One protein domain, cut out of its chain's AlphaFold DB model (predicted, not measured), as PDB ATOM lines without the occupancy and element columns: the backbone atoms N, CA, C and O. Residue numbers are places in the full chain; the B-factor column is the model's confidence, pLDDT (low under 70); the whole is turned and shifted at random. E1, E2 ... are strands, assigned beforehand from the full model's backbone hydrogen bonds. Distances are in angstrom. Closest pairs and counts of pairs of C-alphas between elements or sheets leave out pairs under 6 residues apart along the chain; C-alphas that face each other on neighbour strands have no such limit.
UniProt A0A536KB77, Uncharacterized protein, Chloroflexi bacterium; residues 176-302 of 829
ATOM      1  N   GLN A 176     225.854 376.085 328.221       87.19
ATOM      2  CA  GLN A 176     226.104 375.548 326.880       87.19
ATOM      3  C   GLN A 176     227.594 375.553 326.503       87.19
ATOM      4  O   GLN A 176     227.950 375.030 325.457       87.19
ATOM      5  N   TYR A 177     228.462 376.144 327.330       88.88
ATOM      6  CA  TYR A 177     229.906 376.232 327.112       88.88
ATOM      7  C   TYR A 177     230.645 375.299 328.078       88.88
ATOM      8  O   TYR A 177     230.832 375.631 329.252       88.88
ATOM      9  N   GLN A 178     231.039 374.131 327.574       92.50
ATOM     10  CA  GLN A 178     231.708 373.057 328.305       92.50
ATOM     11  C   GLN A 178     233.006 372.645 327.614       92.50
ATOM     12  O   GLN A 178     233.010 372.336 326.420       92.50
ATOM     13  N   ALA A 179     234.096 372.634 328.372       93.44
ATOM     14  CA  ALA A 179     235.437 372.331 327.911       93.44
ATOM     15  C   ALA A 179     236.111 371.292 328.811       93.44
ATOM     16  O   ALA A 179     235.838 371.200 330.011       93.44
ATOM     17  N   THR A 180     237.054 370.562 328.227       93.12
ATOM     18  CA  THR A 180     238.085 369.822 328.955       93.12
ATOM     19  C   THR A 180     239.454 370.158 328.387       93.12
ATOM     20  O   THR A 180     239.613 370.400 327.189       93.12
ATOM     21  N   PHE A 181     240.455 370.172 329.257       94.44
ATOM     22  CA  PHE A 181     241.839 370.443 328.896       94.44
ATOM     23  C   PHE A 181     242.656 369.161 329.036       94.44
ATOM     24  O   PHE A 181     242.453 368.393 329.976       94.44
ATOM     25  N   GLY A 182     243.583 368.928 328.109       92.06
ATOM     26  CA  GLY A 182     244.690 368.004 328.359       92.06
ATOM     27  C   GLY A 182     245.604 368.567 329.448       92.06
ATOM     28  O   GLY A 182     245.544 369.759 329.727       92.06
ATOM     29  N   THR A 183     246.454 367.736 330.046       90.00
ATOM     30  CA  THR A 183     247.385 368.156 331.107       90.00
ATOM     31  C   THR A 183     248.602 368.866 330.500       90.00
ATOM     32  O   THR A 183     249.446 368.185 329.913       90.00
ATOM     33  N   PRO A 184     248.725 370.206 330.586       90.31
ATOM     34  CA  PRO A 184     249.907 370.898 330.089       90.31
ATOM     35  C   PRO A 184     251.076 370.761 331.075       90.31
ATOM     36  O   PRO A 184     250.877 370.732 332.291       90.31
ATOM     37  N   THR A 185     252.305 370.768 330.563       88.00
ATOM     38  CA  THR A 185     253.496 370.980 331.397       88.00
ATOM     39  C   THR A 185     253.627 372.474 331.687       88.00
ATOM     40  O   THR A 185     253.871 373.263 330.773       88.00
ATOM     41  N   MET A 186     253.439 372.862 332.947       88.00
ATOM     42  CA  MET A 186     253.570 374.249 333.404       88.00
ATOM     43  C   MET A 186     254.977 374.521 333.946       88.00
ATOM     44  O   MET A 186     255.598 373.604 334.491       88.00
ATOM     45  N   PRO A 187     255.483 375.765 333.855       86.62
ATOM     46  CA  PRO A 187     256.688 376.145 334.579       86.62
ATOM     47  C   PRO A 187     256.459 376.027 336.092       86.62
ATOM     48  O   PRO A 187     255.379 376.342 336.590       86.62
ATOM     49  N   LEU A 188     257.489 375.597 336.820       84.50
ATOM     50  CA  LEU A 188     257.517 375.653 338.288       84.50
ATOM     51  C   LEU A 188     258.040 377.008 338.790       84.50
ATOM     52  O   LEU A 188     257.702 377.430 339.894       84.50
ATOM     53  N   ALA A 189     258.819 377.708 337.961       82.56
ATOM     54  CA  ALA A 189     259.262 379.069 338.216       82.56
ATOM     55  C   ALA A 189     259.468 379.876 336.932       82.56
ATOM     56  O   ALA A 189     259.611 379.312 335.844       82.56
ATOM     57  N   MET A 190     259.482 381.198 337.079       85.81
ATOM     58  CA  MET A 190     259.759 382.169 336.025       85.81
ATOM     59  C   MET A 190     260.528 383.373 336.577       85.81
ATOM     60  O   MET A 190     260.426 383.689 337.760       85.81
ATOM     61  N   VAL A 191     261.256 384.073 335.703       80.56
ATOM     62  CA  VAL A 191     262.090 385.226 336.066       80.56
ATOM     63  C   VAL A 191     261.485 386.536 335.549       80.56
ATOM     64  O   VAL A 191     261.328 386.728 334.341       80.56
ATOM     65  N   TYR A 192     261.167 387.442 336.473       82.00
ATOM     66  CA  TYR A 192     260.743 388.816 336.221       82.00
ATOM     67  C   TYR A 192     261.952 389.761 336.178       82.00
ATOM     68  O   TYR A 192     262.618 389.985 337.188       82.00
ATOM     69  N   ASP A 193     262.184 390.366 335.018       75.62
ATOM     70  CA  ASP A 193     263.129 391.467 334.822       75.62
ATOM     71  C   ASP A 193     262.357 392.713 334.342       75.62
ATOM     72  O   ASP A 193     261.675 392.631 333.308       75.62
ATOM     73  N   PRO A 194     262.446 393.860 335.048       66.31
ATOM     74  CA  PRO A 194     261.903 395.135 334.581       66.31
ATOM     75  C   PRO A 194     262.415 395.579 333.200       66.31
ATOM     76  O   PRO A 194     261.699 396.300 332.508       66.31
ATOM     77  N   ALA A 195     263.623 395.168 332.798       58.75
ATOM     78  CA  ALA A 195     264.228 395.492 331.504       58.75
ATOM     79  C   ALA A 195     263.814 394.528 330.372       58.75
ATOM     80  O   ALA A 195     263.958 394.863 329.197       58.75
ATOM     81  N   GLY A 196     263.262 393.356 330.707       63.47
ATOM     82  CA  GLY A 196     262.822 392.358 329.732       63.47
ATOM     83  C   GLY A 196     262.688 390.962 330.336       63.47
ATOM     84  O   GLY A 196     263.661 390.230 330.453       63.47
ATOM     85  N   SER A 197     261.469 390.565 330.706       74.69
ATOM     86  CA  SER A 197     261.234 389.297 331.412       74.69
ATOM     87  C   SER A 197     261.292 388.067 330.502       74.69
ATOM     88  O   SER A 197     260.783 388.073 329.378       74.69
ATOM     89  N   ALA A 198     261.841 386.970 331.023       72.38
ATOM     90  CA  ALA A 198     261.946 385.725 330.280       72.38
ATOM     91  C   ALA A 198     260.602 384.975 330.224       72.38
ATOM     92  O   ALA A 198     259.937 384.748 331.236       72.38
ATOM     93  N   THR A 199     260.203 384.558 329.020       86.19
ATOM     94  CA  THR A 199     258.914 383.888 328.779       86.19
ATOM     95  C   THR A 199     259.020 382.363 328.816       86.19
ATOM     96  O   THR A 199     260.046 381.804 328.422       86.19
ATOM     97  N   SER A 200     257.932 381.678 329.169       86.81
ATOM     98  CA  SER A 200     257.814 380.212 329.125       86.81
ATOM     99  C   SER A 200     256.788 379.765 328.083       86.81
ATOM    100  O   SER A 200     255.777 380.427 327.865       86.81
ATOM    101  N   LYS A 201     257.025 378.618 327.438       91.25
ATOM    102  CA  LYS A 201     256.087 378.023 326.476       91.25
ATOM    103  C   LYS A 201     255.236 376.958 327.161       91.25
ATOM    104  O   LYS A 201     255.775 375.959 327.621       91.25
ATOM    105  N   VAL A 202     253.920 377.153 327.184       91.94
ATOM    106  CA  VAL A 202     252.954 376.194 327.741       91.94
ATOM    107  C   VAL A 202     252.100 375.641 326.611       91.94
ATOM    108  O   VAL A 202     251.363 376.387 325.970       91.94
ATOM    109  N   THR A 203     252.186 374.336 326.365       93.69
ATOM    110  CA  THR A 203     251.409 373.670 325.310       93.69
ATOM    111  C   THR A 203     250.227 372.922 325.908       93.69
ATOM    112  O   THR A 203     250.404 372.106 326.808       93.69
ATOM    113  N   VAL A 204     249.026 373.176 325.388       95.12
ATOM    114  CA  VAL A 204     247.778 372.562 325.852       95.12
ATOM    115  C   VAL A 204     246.914 372.108 324.675       95.12
ATOM    116  O   VAL A 204     246.900 372.730 323.610       95.12
ATOM    117  N   THR A 205     246.172 371.023 324.880       96.38
ATOM    118  CA  THR A 205     245.088 370.596 323.988       96.38
ATOM    119  C   THR A 205     243.759 370.930 324.646       96.38
ATOM    120  O   THR A 205     243.540 370.577 325.804       96.38
ATOM    121  N   VAL A 206     242.864 371.583 323.914       96.44
ATOM    122  CA  VAL A 206     241.532 371.961 324.396       96.44
ATOM    123  C   VAL A 206     240.493 371.128 323.662       96.44
ATOM    124  O   VAL A 206     240.547 371.015 322.442       96.44
ATOM    125  N   THR A 207     239.532 370.555 324.379       96.56
ATOM    126  CA  THR A 207     238.415 369.810 323.791       96.56
ATOM    127  C   THR A 207     237.106 370.527 324.058       96.56
ATOM    128  O   THR A 207     236.782 370.843 325.202       96.56
ATOM    129  N   ASN A 208     236.337 370.756 322.993       95.94
ATOM    130  CA  ASN A 208     234.977 371.250 323.106       95.94
ATOM    131  C   ASN A 208     234.033 370.085 323.444       95.94
ATOM    132  O   ASN A 208     233.665 369.303 322.569       95.94
ATOM    133  N   THR A 209     233.620 369.989 324.707       94.06
ATOM    134  CA  THR A 209     232.636 369.005 325.196       94.06
ATOM    135  C   THR A 209     231.216 369.575 325.268       94.06
ATOM    136  O   THR A 209     230.311 368.941 325.803       94.06
ATOM    137  N   SER A 210     231.007 370.765 324.705       92.31
ATOM    138  CA  SER A 210     229.713 371.440 324.631       92.31
ATOM    139  C   SER A 210     228.758 370.739 323.667       92.31
ATOM    140  O   SER A 210     229.159 369.991 322.774       92.31
ATOM    141  N   THR A 211     227.477 371.092 323.756       89.44
ATOM    142  CA  THR A 211     226.465 370.715 322.756       89.44
ATOM    143  C   THR A 211     226.508 371.592 321.494       89.44
ATOM    144  O   THR A 211     225.877 371.252 320.488       89.44
ATOM    145  N   ILE A 212     227.279 372.687 321.518       92.00
ATOM    146  CA  ILE A 212     227.390 373.696 320.454       92.00
ATOM    147  C   ILE A 212     228.817 373.827 319.903       92.00
ATOM    148  O   ILE A 212     229.800 373.469 320.551       92.00
ATOM    149  N   ASN A 213     228.931 374.404 318.705       94.38
ATOM    150  CA  ASN A 213     230.215 374.835 318.153       94.38
ATOM    151  C   ASN A 213     230.662 376.150 318.811       94.38
ATOM    152  O   ASN A 213     229.832 377.016 319.093       94.38
ATOM    153  N   TRP A 214     231.965 376.325 319.011       94.06
ATOM    154  CA  TRP A 214     232.549 377.571 319.504       94.06
ATOM    155  C   TRP A 214     232.968 378.481 318.350       94.06
ATOM    156  O   TRP A 214     233.600 378.027 317.398       94.06
ATOM    157  N   THR A 215     232.643 379.770 318.447       89.31
ATOM    158  CA  THR A 215     232.979 380.789 317.430       89.31
ATOM    159  C   THR A 215     233.600 382.068 318.002       89.31
ATOM    160  O   THR A 215     234.112 382.877 317.236       89.31
ATOM    161  N   ASN A 216     233.575 382.244 319.328       91.31
ATOM    162  CA  ASN A 216     234.073 383.425 320.049       91.31
ATOM    163  C   ASN A 216     234.895 383.015 321.282       91.31
ATOM    164  O   ASN A 216     234.836 383.655 322.330       91.31
ATOM    165  N   THR A 217     235.596 381.885 321.191       94.50
ATOM    166  CA  THR A 217     236.334 381.319 322.321       94.50
ATOM    167  C   THR A 217     237.819 381.568 322.135       94.50
ATOM    168  O   THR A 217     238.400 381.187 321.121       94.50
ATOM    169  N   LEU A 218     238.428 382.203 323.129       95.31
ATOM    170  CA  LEU A 218     239.846 382.521 323.174       95.31
ATOM    171  C   LEU A 218     240.500 381.752 324.319       95.31
ATOM    172  O   LEU A 218     239.957 381.705 325.417       95.31
ATOM    173  N   LEU A 219     241.667 381.178 324.077       96.25
ATOM    174  CA  LEU A 219     242.543 380.642 325.108       96.25
ATOM    175  C   LEU A 219     243.400 381.770 325.675       96.25
ATOM    176  O   LEU A 219     243.914 382.580 324.910       96.25
ATOM    177  N   TYR A 220     243.560 381.798 326.993       96.00
ATOM    178  CA  TYR A 220     244.421 382.730 327.711       96.00
ATOM    179  C   TYR A 220     245.250 381.993 328.757       96.00
ATOM    180  O   TYR A 220     244.828 380.969 329.298       96.00
ATOM    181  N   TYR A 221     246.393 382.577 329.104       96.00
ATOM    182  CA  TYR A 221     246.977 382.391 330.426       96.00
ATOM    183  C   TYR A 221     246.610 383.570 331.332       96.00
ATOM    184  O   TYR A 221     246.393 384.689 330.858       96.00
ATOM    185  N   ARG A 222     246.541 383.310 332.637       94.94
ATOM    186  CA  ARG A 222     246.202 384.283 333.678       94.94
ATOM    187  C   ARG A 222     247.007 384.020 334.940       94.94
ATOM    188  O   ARG A 222     247.257 382.862 335.277       94.94
ATOM    189  N   TRP A 223     247.351 385.088 335.642       94.62
ATOM    190  CA  TRP A 223     248.101 385.073 336.884       94.62
ATOM    191  C   TRP A 223     247.242 385.547 338.038       94.62
ATOM    192  O   TRP A 223     246.554 386.560 337.942       94.62
ATOM    193  N   PHE A 224     247.343 384.840 339.154       92.44
ATOM    194  CA  PHE A 224     246.682 385.193 340.400       92.44
ATOM    195  C   PHE A 224     247.676 385.152 341.550       92.44
ATOM    196  O   PHE A 224     248.678 384.437 341.490       92.44
ATOM    197  N   VAL A 225     247.389 385.889 342.616       87.56
ATOM    198  CA  VAL A 225     248.122 385.739 343.880       87.56
ATOM    199  C   VAL A 225     247.856 384.330 344.428       87.56
ATOM    200  O   VAL A 225     246.747 383.821 344.260       87.56
ATOM    201  N   ALA A 226     248.856 383.690 345.051       81.62
ATOM    202  CA  ALA A 226     248.807 382.276 345.457       81.62
ATOM    203  C   ALA A 226     247.492 381.848 346.143       81.62
ATOM    204  O   ALA A 226     246.953 380.791 345.809       81.62
ATOM    205  N   ASP A 227     246.963 382.712 347.015       77.88
ATOM    206  CA  ASP A 227     245.795 382.449 347.865       77.88
ATOM    207  C   ASP A 227     244.545 383.263 347.477       77.88
ATOM    208  O   ASP A 227     243.575 383.330 348.232       77.88
ATOM    209  N   ASN A 228     244.552 383.927 346.315       81.75
ATOM    210  CA  ASN A 228     243.432 384.747 345.858       81.75
ATOM    211  C   ASN A 228     243.263 384.668 344.336       81.75
ATOM    212  O   ASN A 228     243.980 385.322 343.579       81.75
ATOM    213  N   LEU A 229     242.237 383.933 343.906       82.44
ATOM    214  CA  LEU A 229     241.905 383.709 342.498       82.44
ATOM    215  C   LEU A 229     240.918 384.743 341.918       82.44
ATOM    216  O   LEU A 229     240.470 384.591 340.782       82.44
ATOM    217  N   THR A 230     240.574 385.803 342.658       79.25
ATOM    218  CA  THR A 230     239.731 386.902 342.141       79.25
ATOM    219  C   THR A 230     240.534 388.026 341.498       79.25
ATOM    220  O   THR A 230     240.045 388.676 340.576       79.25
ATOM    221  N   THR A 231     241.764 388.269 341.959       80.75
ATOM    222  CA  THR A 231     242.594 389.374 341.457       80.75
ATOM    223  C   THR A 231     243.561 388.871 340.394       80.75
ATOM    224  O   THR A 231     244.554 388.217 340.702       80.75
ATOM    225  N   ASP A 232     243.250 389.183 339.138       84.31
ATOM    226  CA  ASP A 232     244.143 388.939 338.008       84.31
ATOM    227  C   ASP A 232     245.291 389.955 338.038       84.31
ATOM    228  O   ASP A 232     245.062 391.163 337.965       84.31
ATOM    229  N   VAL A 233     246.517 389.463 338.182       86.00
ATOM    230  CA  VAL A 233     247.736 390.286 338.246       86.00
ATOM    231  C   VAL A 233     248.527 390.255 336.934       86.00
ATOM    232  O   VAL A 233     249.625 390.803 336.855       86.00
ATOM    233  N   GLY A 234     247.981 389.619 335.895       85.06
ATOM    234  CA  GLY A 234     248.581 389.556 334.570       85.06
ATOM    235  C   GLY A 234     247.943 388.470 333.707       85.06
ATOM    236  O   GLY A 234     247.879 387.308 334.097       85.06
ATOM    237  N   SER A 235     247.533 388.812 332.489       88.25
ATOM    238  CA  SER A 235     246.956 387.852 331.542       88.25
ATOM    239  C   SER A 235     247.430 388.104 330.114       88.25
ATOM    240  O   SER A 235     247.831 389.212 329.756       88.25
ATOM    241  N   GLY A 236     247.406 387.060 329.283       89.56
ATOM    242  CA  GLY A 236     247.818 387.169 327.887       89.56
ATOM    243  C   GLY A 236     247.570 385.911 327.058       89.56
ATOM    244  O   GLY A 236     246.978 384.936 327.518       89.56
ATOM    245  N   GLY A 237     248.044 385.935 325.810       82.12
ATOM    246  CA  GLY A 237     248.029 384.766 324.928       82.12
ATOM    247  C   GLY A 237     246.693 384.474 324.242       82.12
ATOM    248  O   GLY A 237     246.431 383.313 323.976       82.12
ATOM    249  N   ALA A 238     245.891 385.500 323.938       90.62
ATOM    250  CA  ALA A 238     244.577 385.428 323.285       90.62
ATOM    251  C   ALA A 238     244.560 384.641 321.948       90.62
ATOM    252  O   ALA A 238     244.573 385.232 320.866       90.62
ATOM    253  N   ILE A 239     244.509 383.306 321.999       93.94
ATOM    254  CA  ILE A 239     244.505 382.432 320.813       93.94
ATOM    255  C   ILE A 239     243.084 381.935 320.539       93.94
ATOM    256  O   ILE A 239     242.443 381.362 321.415       93.94
ATOM    257  N   ALA A 240     242.589 382.096 319.312       94.38
ATOM    258  CA  ALA A 240     241.260 381.619 318.932       94.38
ATOM    259  C   ALA A 240     241.160 380.081 318.934       94.38
ATOM    260  O   ALA A 240     241.960 379.390 318.308       94.38
ATOM    261  N   MET A 241     240.127 379.556 319.596       91.25
ATOM    262  CA  MET A 241     239.855 378.128 319.805       91.25
ATOM    263  C   MET A 241     238.517 377.713 319.184       91.25
ATOM    264  O   MET A 241     237.766 376.973 319.799       91.25
ATOM    265  N   ASN A 242     238.156 378.216 318.003       86.25
ATOM    266  CA  ASN A 242     236.828 378.039 317.387       86.25
ATOM    267  C   ASN A 242     236.518 376.577 316.979       86.25
ATOM    268  O   ASN A 242     236.497 376.221 315.802       86.25
ATOM    269  N   LEU A 243     236.314 375.712 317.973       94.12
ATOM    270  CA  LEU A 243     236.211 374.265 317.852       94.12
ATOM    271  C   LEU A 243     234.766 373.820 317.633       94.12
ATOM    272  O   LEU A 243     233.835 374.248 318.323       94.12
ATOM    273  N   GLN A 244     234.588 372.872 316.716       95.44
ATOM    274  CA  GLN A 244     233.324 372.156 316.563       95.44
ATOM    275  C   GLN A 244     233.028 371.294 317.797       95.44
ATOM    276  O   GLN A 244     233.944 370.829 318.478       95.44
ATOM    277  N   LYS A 245     231.741 371.053 318.062       94.25
ATOM    278  CA  LYS A 245     231.301 370.187 319.161       94.25
ATOM    279  C   LYS A 245     231.969 368.806 319.093       94.25
ATOM    280  O   LYS A 245     232.048 368.195 318.025       94.25
ATOM    281  N   GLY A 246     232.450 368.320 320.233       93.88
ATOM    282  CA  GLY A 246     233.129 367.029 320.368       93.88
ATOM    283  C   GLY A 246     234.523 366.954 319.738       93.88
ATOM    284  O   GLY A 246     235.064 365.856 319.624       93.88
ATOM    285  N   LYS A 247     235.106 368.073 319.280       96.75
ATOM    286  CA  LYS A 247     236.448 368.105 318.682       96.75
ATOM    287  C   LYS A 247     237.478 368.714 319.627       96.75
ATOM    288  O   LYS A 247     237.178 369.628 320.396       96.75
ATOM    289  N   SER A 248     238.702 368.213 319.514       96.44
ATOM    290  CA  SER A 248     239.886 368.744 320.188       96.44
ATOM    291  C   SER A 248     240.691 369.634 319.245       96.44
ATOM    292  O   SER A 248     240.714 369.405 318.034       96.44
ATOM    293  N   SER A 249     241.361 370.642 319.796       95.81
ATOM    294  CA  SER A 249     242.368 371.421 319.083       95.81
ATOM    295  C   SER A 249     243.598 370.565 318.768       95.81
ATOM    296  O   SER A 249     243.856 369.549 319.416       95.81
ATOM    297  N   ALA A 250     244.419 371.020 317.823       93.56
ATOM    298  CA  ALA A 250     245.822 370.617 317.815       93.56
ATOM    299  C   ALA A 250     246.526 371.135 319.094       93.56
ATOM    300  O   ALA A 250     246.035 372.101 319.704       93.56
ATOM    301  N   PRO A 251     247.662 370.540 319.510       93.81
ATOM    302  CA  PRO A 251     248.475 371.080 320.596       93.81
ATOM    303  C   PRO A 251     248.805 372.549 320.325       93.81
ATOM    304  O   PRO A 251     249.401 372.879 319.301       93.81
ATOM    305  N   THR A 252     248.369 373.432 321.218       94.25
ATOM    306  CA  THR A 252     248.484 374.880 321.043       94.25
ATOM    307  C   THR A 252     249.397 375.457 322.113       94.25
ATOM    308  O   THR A 252     249.194 375.200 323.299       94.25
ATOM    309  N   THR A 253     250.408 376.223 321.702       94.06
ATOM    310  CA  THR A 253     251.422 376.790 322.600       94.06
ATOM    311  C   THR A 253     251.130 378.249 322.937       94.06
ATOM    312  O   THR A 253     251.103 379.107 322.057       94.06
ATOM    313  N   LEU A 254     250.985 378.539 324.227       93.88
ATOM    314  CA  LEU A 254     250.970 379.883 324.796       93.88
ATOM    315  C   LEU A 254     252.392 380.317 325.158       93.88
ATOM    316  O   LEU A 254     253.151 379.541 325.737       93.88
ATOM    317  N   THR A 255     252.729 381.570 324.858       92.88
ATOM    318  CA  THR A 255     253.944 382.217 325.377       92.88
ATOM    319  C   THR A 255     253.563 383.016 326.617       92.88
ATOM    320  O   THR A 255     252.936 384.069 326.519       92.88
ATOM    321  N   VAL A 256     253.887 382.470 327.784       93.31
ATOM    322  CA  VAL A 256     253.555 383.013 329.103       93.31
ATOM    323  C   VAL A 256     254.658 383.972 329.535       93.31
ATOM    324  O   VAL A 256     255.830 383.603 329.514       93.31
ATOM    325  N   SER A 257     254.288 385.190 329.927       91.56
ATOM    326  CA  SER A 257     255.184 386.155 330.586       91.56
ATOM    327  C   SER A 257     254.880 386.186 332.087       91.56
ATOM    328  O   SER A 257     253.708 386.021 332.439       91.56
ATOM    329  N   PRO A 258     255.878 386.364 332.969       90.75
ATOM    330  CA  PRO A 258     255.636 386.423 334.407       90.75
ATOM    331  C   PRO A 258     254.948 387.742 334.806       90.75
ATOM    332  O   PRO A 258     255.091 388.742 334.097       90.75
ATOM    333  N   PRO A 259     254.209 387.771 335.930       91.25
ATOM    334  CA  PRO A 259     253.661 389.000 336.483       91.25
ATOM    335  C   PRO A 259     254.779 389.898 337.026       91.25
ATOM    336  O   PRO A 259     255.874 389.446 337.360       91.25
ATOM    337  N   THR A 260     254.487 391.190 337.135       87.12
ATOM    338  CA  THR A 260     255.392 392.176 337.734       87.12
ATOM    339  C   THR A 260     255.488 391.953 339.244       87.12
ATOM    340  O   THR A 260     254.460 391.853 339.918       87.12
ATOM    341  N   LEU A 261     256.703 391.920 339.796       79.44
ATOM    342  CA  LEU A 261     256.886 391.902 341.248       79.44
ATOM    343  C   LEU A 261     256.725 393.319 341.830       79.44
ATOM    344  O   LEU A 261     257.234 394.274 341.235       79.44
ATOM    345  N   PRO A 262     256.049 393.487 342.986       76.81
ATOM    346  CA  PRO A 262     256.002 394.771 343.680       76.81
ATOM    347  C   PRO A 262     257.403 395.309 344.004       76.81
ATOM    348  O   PRO A 262     258.360 394.548 344.166       76.81
ATOM    349  N   ALA A 263     257.533 396.630 344.142       64.31
ATOM    350  CA  ALA A 263     258.803 397.248 344.513       64.31
ATOM    351  C   ALA A 263     259.333 396.667 345.839       64.31
ATOM    352  O   ALA A 263     258.601 396.569 346.821       64.31
ATOM    353  N   GLY A 264     260.609 396.271 345.857       50.25
ATOM    354  CA  GLY A 264     261.252 395.649 347.021       50.25
ATOM    355  C   GLY A 264     260.961 394.155 347.212       50.25
ATOM    356  O   GLY A 264     261.557 393.542 348.091       50.25
ATOM    357  N   VAL A 265     260.099 393.548 346.387       65.50
ATOM    358  CA  VAL A 265     259.843 392.102 346.412       65.50
ATOM    359  C   VAL A 265     260.778 391.398 345.432       65.50
ATOM    360  O   VAL A 265     260.818 391.712 344.242       65.50
ATOM    361  N   ASN A 266     261.528 390.428 345.946       63.19
ATOM    362  CA  ASN A 266     262.548 389.694 345.193       63.19
ATOM    363  C   ASN A 266     262.066 388.320 344.704       63.19
ATOM    364  O   ASN A 266     262.642 387.754 343.780       63.19
ATOM    365  N   SER A 267     260.997 387.797 345.301       77.62
ATOM    366  CA  SER A 267     260.329 386.564 344.897       77.62
ATOM    367  C   SER A 267     258.877 386.599 345.367       77.62
ATOM    368  O   SER A 267     258.584 387.153 346.429       77.62
ATOM    369  N   GLY A 268     257.967 386.020 344.590       82.25
ATOM    370  CA  GLY A 268     256.570 385.843 344.969       82.25
ATOM    371  C   GLY A 268     255.997 384.562 344.380       82.25
ATOM    372  O   GLY A 268     256.339 384.178 343.264       82.25
ATOM    373  N   GLN A 269     255.112 383.894 345.117       89.25
ATOM    374  CA  GLN A 269     254.369 382.750 344.598       89.25
ATOM    375  C   GLN A 269     253.054 383.219 343.970       89.25
ATOM    376  O   GLN A 269     252.290 383.974 344.575       89.25
ATOM    377  N   TYR A 270     252.777 382.734 342.765       92.31
ATOM    378  CA  TYR A 270     251.568 383.042 342.009       92.31
ATOM    379  C   TYR A 270     250.919 381.755 341.498       92.31
ATOM    380  O   TYR A 270     251.569 380.717 341.388       92.31
ATOM    381  N   GLN A 271     249.635 381.808 341.159       93.44
ATOM    382  CA  GLN A 271     248.945 380.735 340.444       93.44
ATOM    383  C   GLN A 271     248.887 381.078 338.958       93.44
ATOM    384  O   GLN A 271     248.260 382.069 338.576       93.44
ATOM    385  N   LEU A 272     249.512 380.247 338.120       94.75
ATOM    386  CA  LEU A 272     249.351 380.301 336.671       94.75
ATOM    387  C   LEU A 272     248.162 379.436 336.277       94.75
ATOM    388  O   LEU A 272     248.141 378.236 336.554       94.75
ATOM    389  N   ARG A 273     247.196 380.029 335.585       94.38
ATOM    390  CA  ARG A 273     245.994 379.359 335.095       94.38
ATOM    391  C   ARG A 273     245.901 379.475 333.581       94.38
ATOM    392  O   ARG A 273     246.122 380.553 333.035       94.38
ATOM    393  N   ILE A 274     245.502 378.394 332.918       95.88
ATOM    394  CA  ILE A 274     245.157 378.392 331.493       95.88
ATOM    395  C   ILE A 274     243.648 378.252 331.360       95.88
ATOM    396  O   ILE A 274     243.084 377.239 331.757       95.88
ATOM    397  N   ASP A 275     242.990 379.273 330.828       94.19
ATOM    398  CA  ASP A 275     241.530 379.380 330.840       94.19
ATOM    399  C   ASP A 275     240.991 379.784 329.462       94.19
ATOM    400  O   ASP A 275     241.716 380.298 328.606       94.19
ATOM    401  N   LEU A 276     239.700 379.545 329.249       95.00
ATOM    402  CA  LEU A 276     238.987 379.960 328.052       95.00
ATOM    403  C   LEU A 276     238.099 381.161 328.364       95.00
ATOM    404  O   LEU A 276     237.362 381.189 329.350       95.00
ATOM    405  N   TYR A 277     238.124 382.132 327.464       94.31
ATOM    406  CA  TYR A 277     237.302 383.325 327.501       94.31
ATOM    407  C   TYR A 277     236.317 383.313 326.344       94.31
ATOM    408  O   TYR A 277     236.702 383.120 325.189       94.31
ATOM    409  N   ASN A 278     235.043 383.546 326.638       92.12
ATOM    410  CA  ASN A 278     234.054 383.839 325.617       92.12
ATOM    411  C   ASN A 278     234.007 385.354 325.392       92.12
ATOM    412  O   ASN A 278     233.493 386.094 326.232       92.12
ATOM    413  N   SER A 279     234.516 385.809 324.248       91.31
ATOM    414  CA  SER A 279     234.569 387.235 323.916       91.31
ATOM    415  C   SER A 279     233.201 387.846 323.613       91.31
ATOM    416  O   SER A 279     233.050 389.056 323.743       91.31
ATOM    417  N   ALA A 280     232.190 387.041 323.267       89.75
ATOM    418  CA  ALA A 280     230.840 387.536 323.001       89.75
ATOM    419  C   ALA A 280     230.049 387.817 324.287       89.75
ATOM    420  O   ALA A 280     229.262 388.756 324.330       89.75
ATOM    421  N   THR A 281     230.243 387.008 325.333       88.44
ATOM    422  CA  THR A 281     229.540 387.160 326.623       88.44
ATOM    423  C   THR A 281     230.399 387.784 327.719       88.44
ATOM    424  O   THR A 281     229.928 387.933 328.844       88.44
ATOM    425  N   ALA A 282     231.650 388.118 327.400       90.44
ATOM    426  CA  ALA A 282     232.657 388.606 328.334       90.44
ATOM    427  C   ALA A 282     232.816 387.723 329.588       90.44
ATOM    428  O   ALA A 282     232.942 388.212 330.710       90.44
ATOM    429  N   ALA A 283     232.774 386.400 329.403       89.19
ATOM    430  CA  ALA A 283     232.745 385.442 330.502       89.19
ATOM    431  C   ALA A 283     233.837 384.376 330.382       89.19
ATOM    432  O   ALA A 283     234.056 383.792 329.319       89.19
ATOM    433  N   TRP A 284     234.467 384.077 331.515       91.88
ATOM    434  CA  TRP A 284     235.407 382.969 331.660       91.88
ATOM    435  C   TRP A 284     234.675 381.633 331.780       91.88
ATOM    436  O   TRP A 284     233.635 381.535 332.438       91.88
ATOM    437  N   PHE A 285     235.238 380.585 331.184       92.62
ATOM    438  CA  PHE A 285     234.702 379.229 331.281       92.62
ATOM    439  C   PHE A 285     234.801 378.687 332.712       92.62
ATOM    440  O   PHE A 285     233.877 377.988 333.148       92.62
ATOM    441  N   ALA A 286     235.842 379.066 333.463       90.50
ATOM    442  CA  ALA A 286     235.973 378.755 334.887       90.50
ATOM    443  C   ALA A 286     234.795 379.269 335.727       90.50
ATOM    444  O   ALA A 286     234.249 378.527 336.542       90.50
ATOM    445  N   ALA A 287     234.299 380.479 335.443       88.00
ATOM    446  CA  ALA A 287     233.113 381.040 336.103       88.00
ATOM    447  C   ALA A 287     231.805 380.291 335.762       88.00
ATOM    448  O   ALA A 287     230.747 380.591 336.313       88.00
ATOM    449  N   LYS A 288     231.862 379.332 334.830       86.56
ATOM    450  CA  LYS A 288     230.762 378.442 334.436       86.56
ATOM    451  C   LYS A 288     231.024 376.978 334.819       86.56
ATOM    452  O   LYS A 288     230.365 376.087 334.292       86.56
ATOM    453  N   GLY A 289     231.980 376.726 335.717       87.62
ATOM    454  CA  GLY A 289     232.259 375.400 336.276       87.62
ATOM    455  C   GLY A 289     233.250 374.551 335.480       87.62
ATOM    456  O   GLY A 289     233.492 373.406 335.847       87.62
ATOM    457  N   ASN A 290     233.844 375.078 334.406       90.38
ATOM    458  CA  ASN A 290     234.888 374.361 333.675       90.38
ATOM    459  C   ASN A 290     236.224 374.514 334.389       90.38
ATOM    460  O   ASN A 290     236.754 375.617 334.436       90.38
ATOM    461  N   GLN A 291     236.780 373.425 334.910       91.00
ATOM    462  CA  GLN A 291     238.046 373.477 335.631       91.00
ATOM    463  C   GLN A 291     239.220 373.771 334.676       91.00
ATOM    464  O   GLN A 291     239.505 372.955 333.793       91.00
ATOM    465  N   PRO A 292     239.913 374.911 334.835       92.69
ATOM    466  CA  PRO A 292     241.111 375.219 334.069       92.69
ATOM    467  C   PRO A 292     242.337 374.493 334.660       92.69
ATOM    468  O   PRO A 292     242.431 374.355 335.884       92.69
ATOM    469  N   PRO A 293     243.320 374.076 333.838       93.69
ATOM    470  CA  PRO A 293     244.636 373.695 334.328       93.69
ATOM    471  C   PRO A 293     245.271 374.863 335.075       93.69
ATOM    472  O   PRO A 293     245.303 375.992 334.573       93.69
ATOM    473  N   GLN A 294     245.797 374.585 336.261       92.12
ATOM    474  CA  GLN A 294     246.468 375.578 337.087       92.12
ATOM    475  C   GLN A 294     247.643 374.956 337.838       92.12
ATOM    476  O   GLN A 294     247.595 373.774 338.183       92.12
ATOM    477  N   ASN A 295     248.689 375.744 338.068       90.88
ATOM    478  CA  ASN A 295     249.873 375.328 338.812       90.88
ATOM    479  C   ASN A 295     250.450 376.518 339.597       90.88
ATOM    480  O   ASN A 295     250.530 377.615 339.031       90.88
ATOM    481  N   PRO A 296     250.899 376.326 340.851       90.06
ATOM    482  CA  PRO A 296     251.694 377.332 341.536       90.06
ATOM    483  C   PRO A 296     253.037 377.520 340.824       90.06
ATOM    484  O   PRO A 296     253.717 376.550 340.493       90.06
ATOM    485  N   VAL A 297     253.430 378.772 340.616       89.75
ATOM    486  CA  VAL A 297     254.697 379.150 339.987       89.75
ATOM    487  C   VAL A 297     255.380 380.202 340.847       89.75
ATOM    488  O   VAL A 297     254.758 381.183 341.262       89.75
ATOM    489  N   ILE A 298     256.666 380.000 341.108       86.19
ATOM    490  CA  ILE A 298     257.503 380.992 341.778       86.19
ATOM    491  C   ILE A 298     257.957 382.017 340.740       86.19
ATOM    492  O   ILE A 298     258.533 381.663 339.715       86.19
ATOM    493  N   VAL A 299     257.696 383.293 340.991       84.31
ATOM    494  CA  VAL A 299     258.162 384.393 340.150       84.31
ATOM    495  C   VAL A 299     259.287 385.087 340.888       84.31
ATOM    496  O   VAL A 299     259.077 385.711 341.926       84.31
ATOM    497  N   ASN A 300     260.484 384.954 340.345       79.12
ATOM    498  CA  ASN A 300     261.712 385.461 340.923       79.12
ATOM    499  C   ASN A 300     262.135 386.729 340.206       79.12
ATOM    500  O   ASN A 300     262.087 386.796 338.981       79.12
ATOM    501  N   LYS A 301     262.564 387.742 340.951       73.81
ATOM    502  CA  LYS A 301     263.222 388.891 340.344       73.81
ATOM    503  C   LYS A 301     264.521 388.403 339.717       73.81
ATOM    504  O   LYS A 301     265.242 387.624 340.338       73.81
ATOM    505  N   ALA A 302     264.802 388.846 338.498       69.00
ATOM    506  CA  ALA A 302     266.051 388.537 337.830       69.00
ATOM    507  C   ALA A 302     267.222 388.907 338.737       69.00
ATOM    508  O   ALA A 302     267.252 389.999 339.319       69.00
TER     509      ALA A 302
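Overview. This is residues 176 to 302 of the 829 residues of an uncharacterized protein of Chloroflexi bacterium (UniProt A0A536KB77). An elongated, loosely closed sandwich of strands: a strongly twisted sheet, E2 E9 E8 E5 E6, curls like part of a barrel, and the two-stranded sheet E3 E7 lies partly face to face with it, over its open side. Toward one end of the long axis, the small pair E1 and E4 extends the E3 side. The printed part has 127 residues, with no named helix and nine named strands, E1 to E9 in chain order; the class is all strand, though under half of the residues, 62, are in named elements. The large sheet, order E2 E9 E8 E5 E6, is mixed, and the two small sheets are antiparallel. The whole is compact, with a radius of gyration of the C-alphas of 15.0 A, and spans 49 by 26 by 21 A.

Arrangement. E1, residues 179 to 181, is antiparallel to E4, residues 206 to 208, with N 207 and O 180 2.8 A apart, within hydrogen-bond range. E2, residues 189 to 192, an edge strand, is parallel to E9, residues 294 to 301, with N 192 and O 300 at 2.7 A. E3, residues 200 to 204, is antiparallel to E7, residues 252 to 256, with N 254 and O 202 at 2.8 A; E3 runs on into E4 at 32 degrees. E5, residues 217 to 225, and the other edge strand E6, residues 228 to 240, form a hairpin, with N 223 and O 234 at 2.8 A; E6 bends by 78 degrees at residue 233. E8, residues 267 to 278, is antiparallel to E5, with N 222 and O 273 at 2.8 A, and forms a hairpin with E9, with N 297 and O 270 at 2.8 A. In the sandwich, two sheets face to face, the facing parts are 8.5 A centre to centre. The closest C-alphas of E6 and E7 are those of Gly 237 and Leu 254, 5.7 A apart. E2 and E7 are apart.

Along the chain. E1 begins at C-alpha 179, (235.437, 372.331, 327.911). From first to last C-alpha, E1 and E4 each measure 6.7 A, E2 10.1 A, E3 13.0 A, E5 25.0 A, E6 27.2 A, E7 12.5 A, E8 32.7 A and E9 21.6 A. E9 ends at C-alpha 301, (263.222, 388.891, 340.344).

Size, cuts and confidence. The C-alphas farthest apart, those of Thr 211 and Gly 264, are 49.2 A apart. The printed part has no cut. The links E6 to E7 and E8 to E9 are long. The mean pLDDT of the printed part is 87.9; residues 194 to 196, 263 to 266 and 302 are under 70.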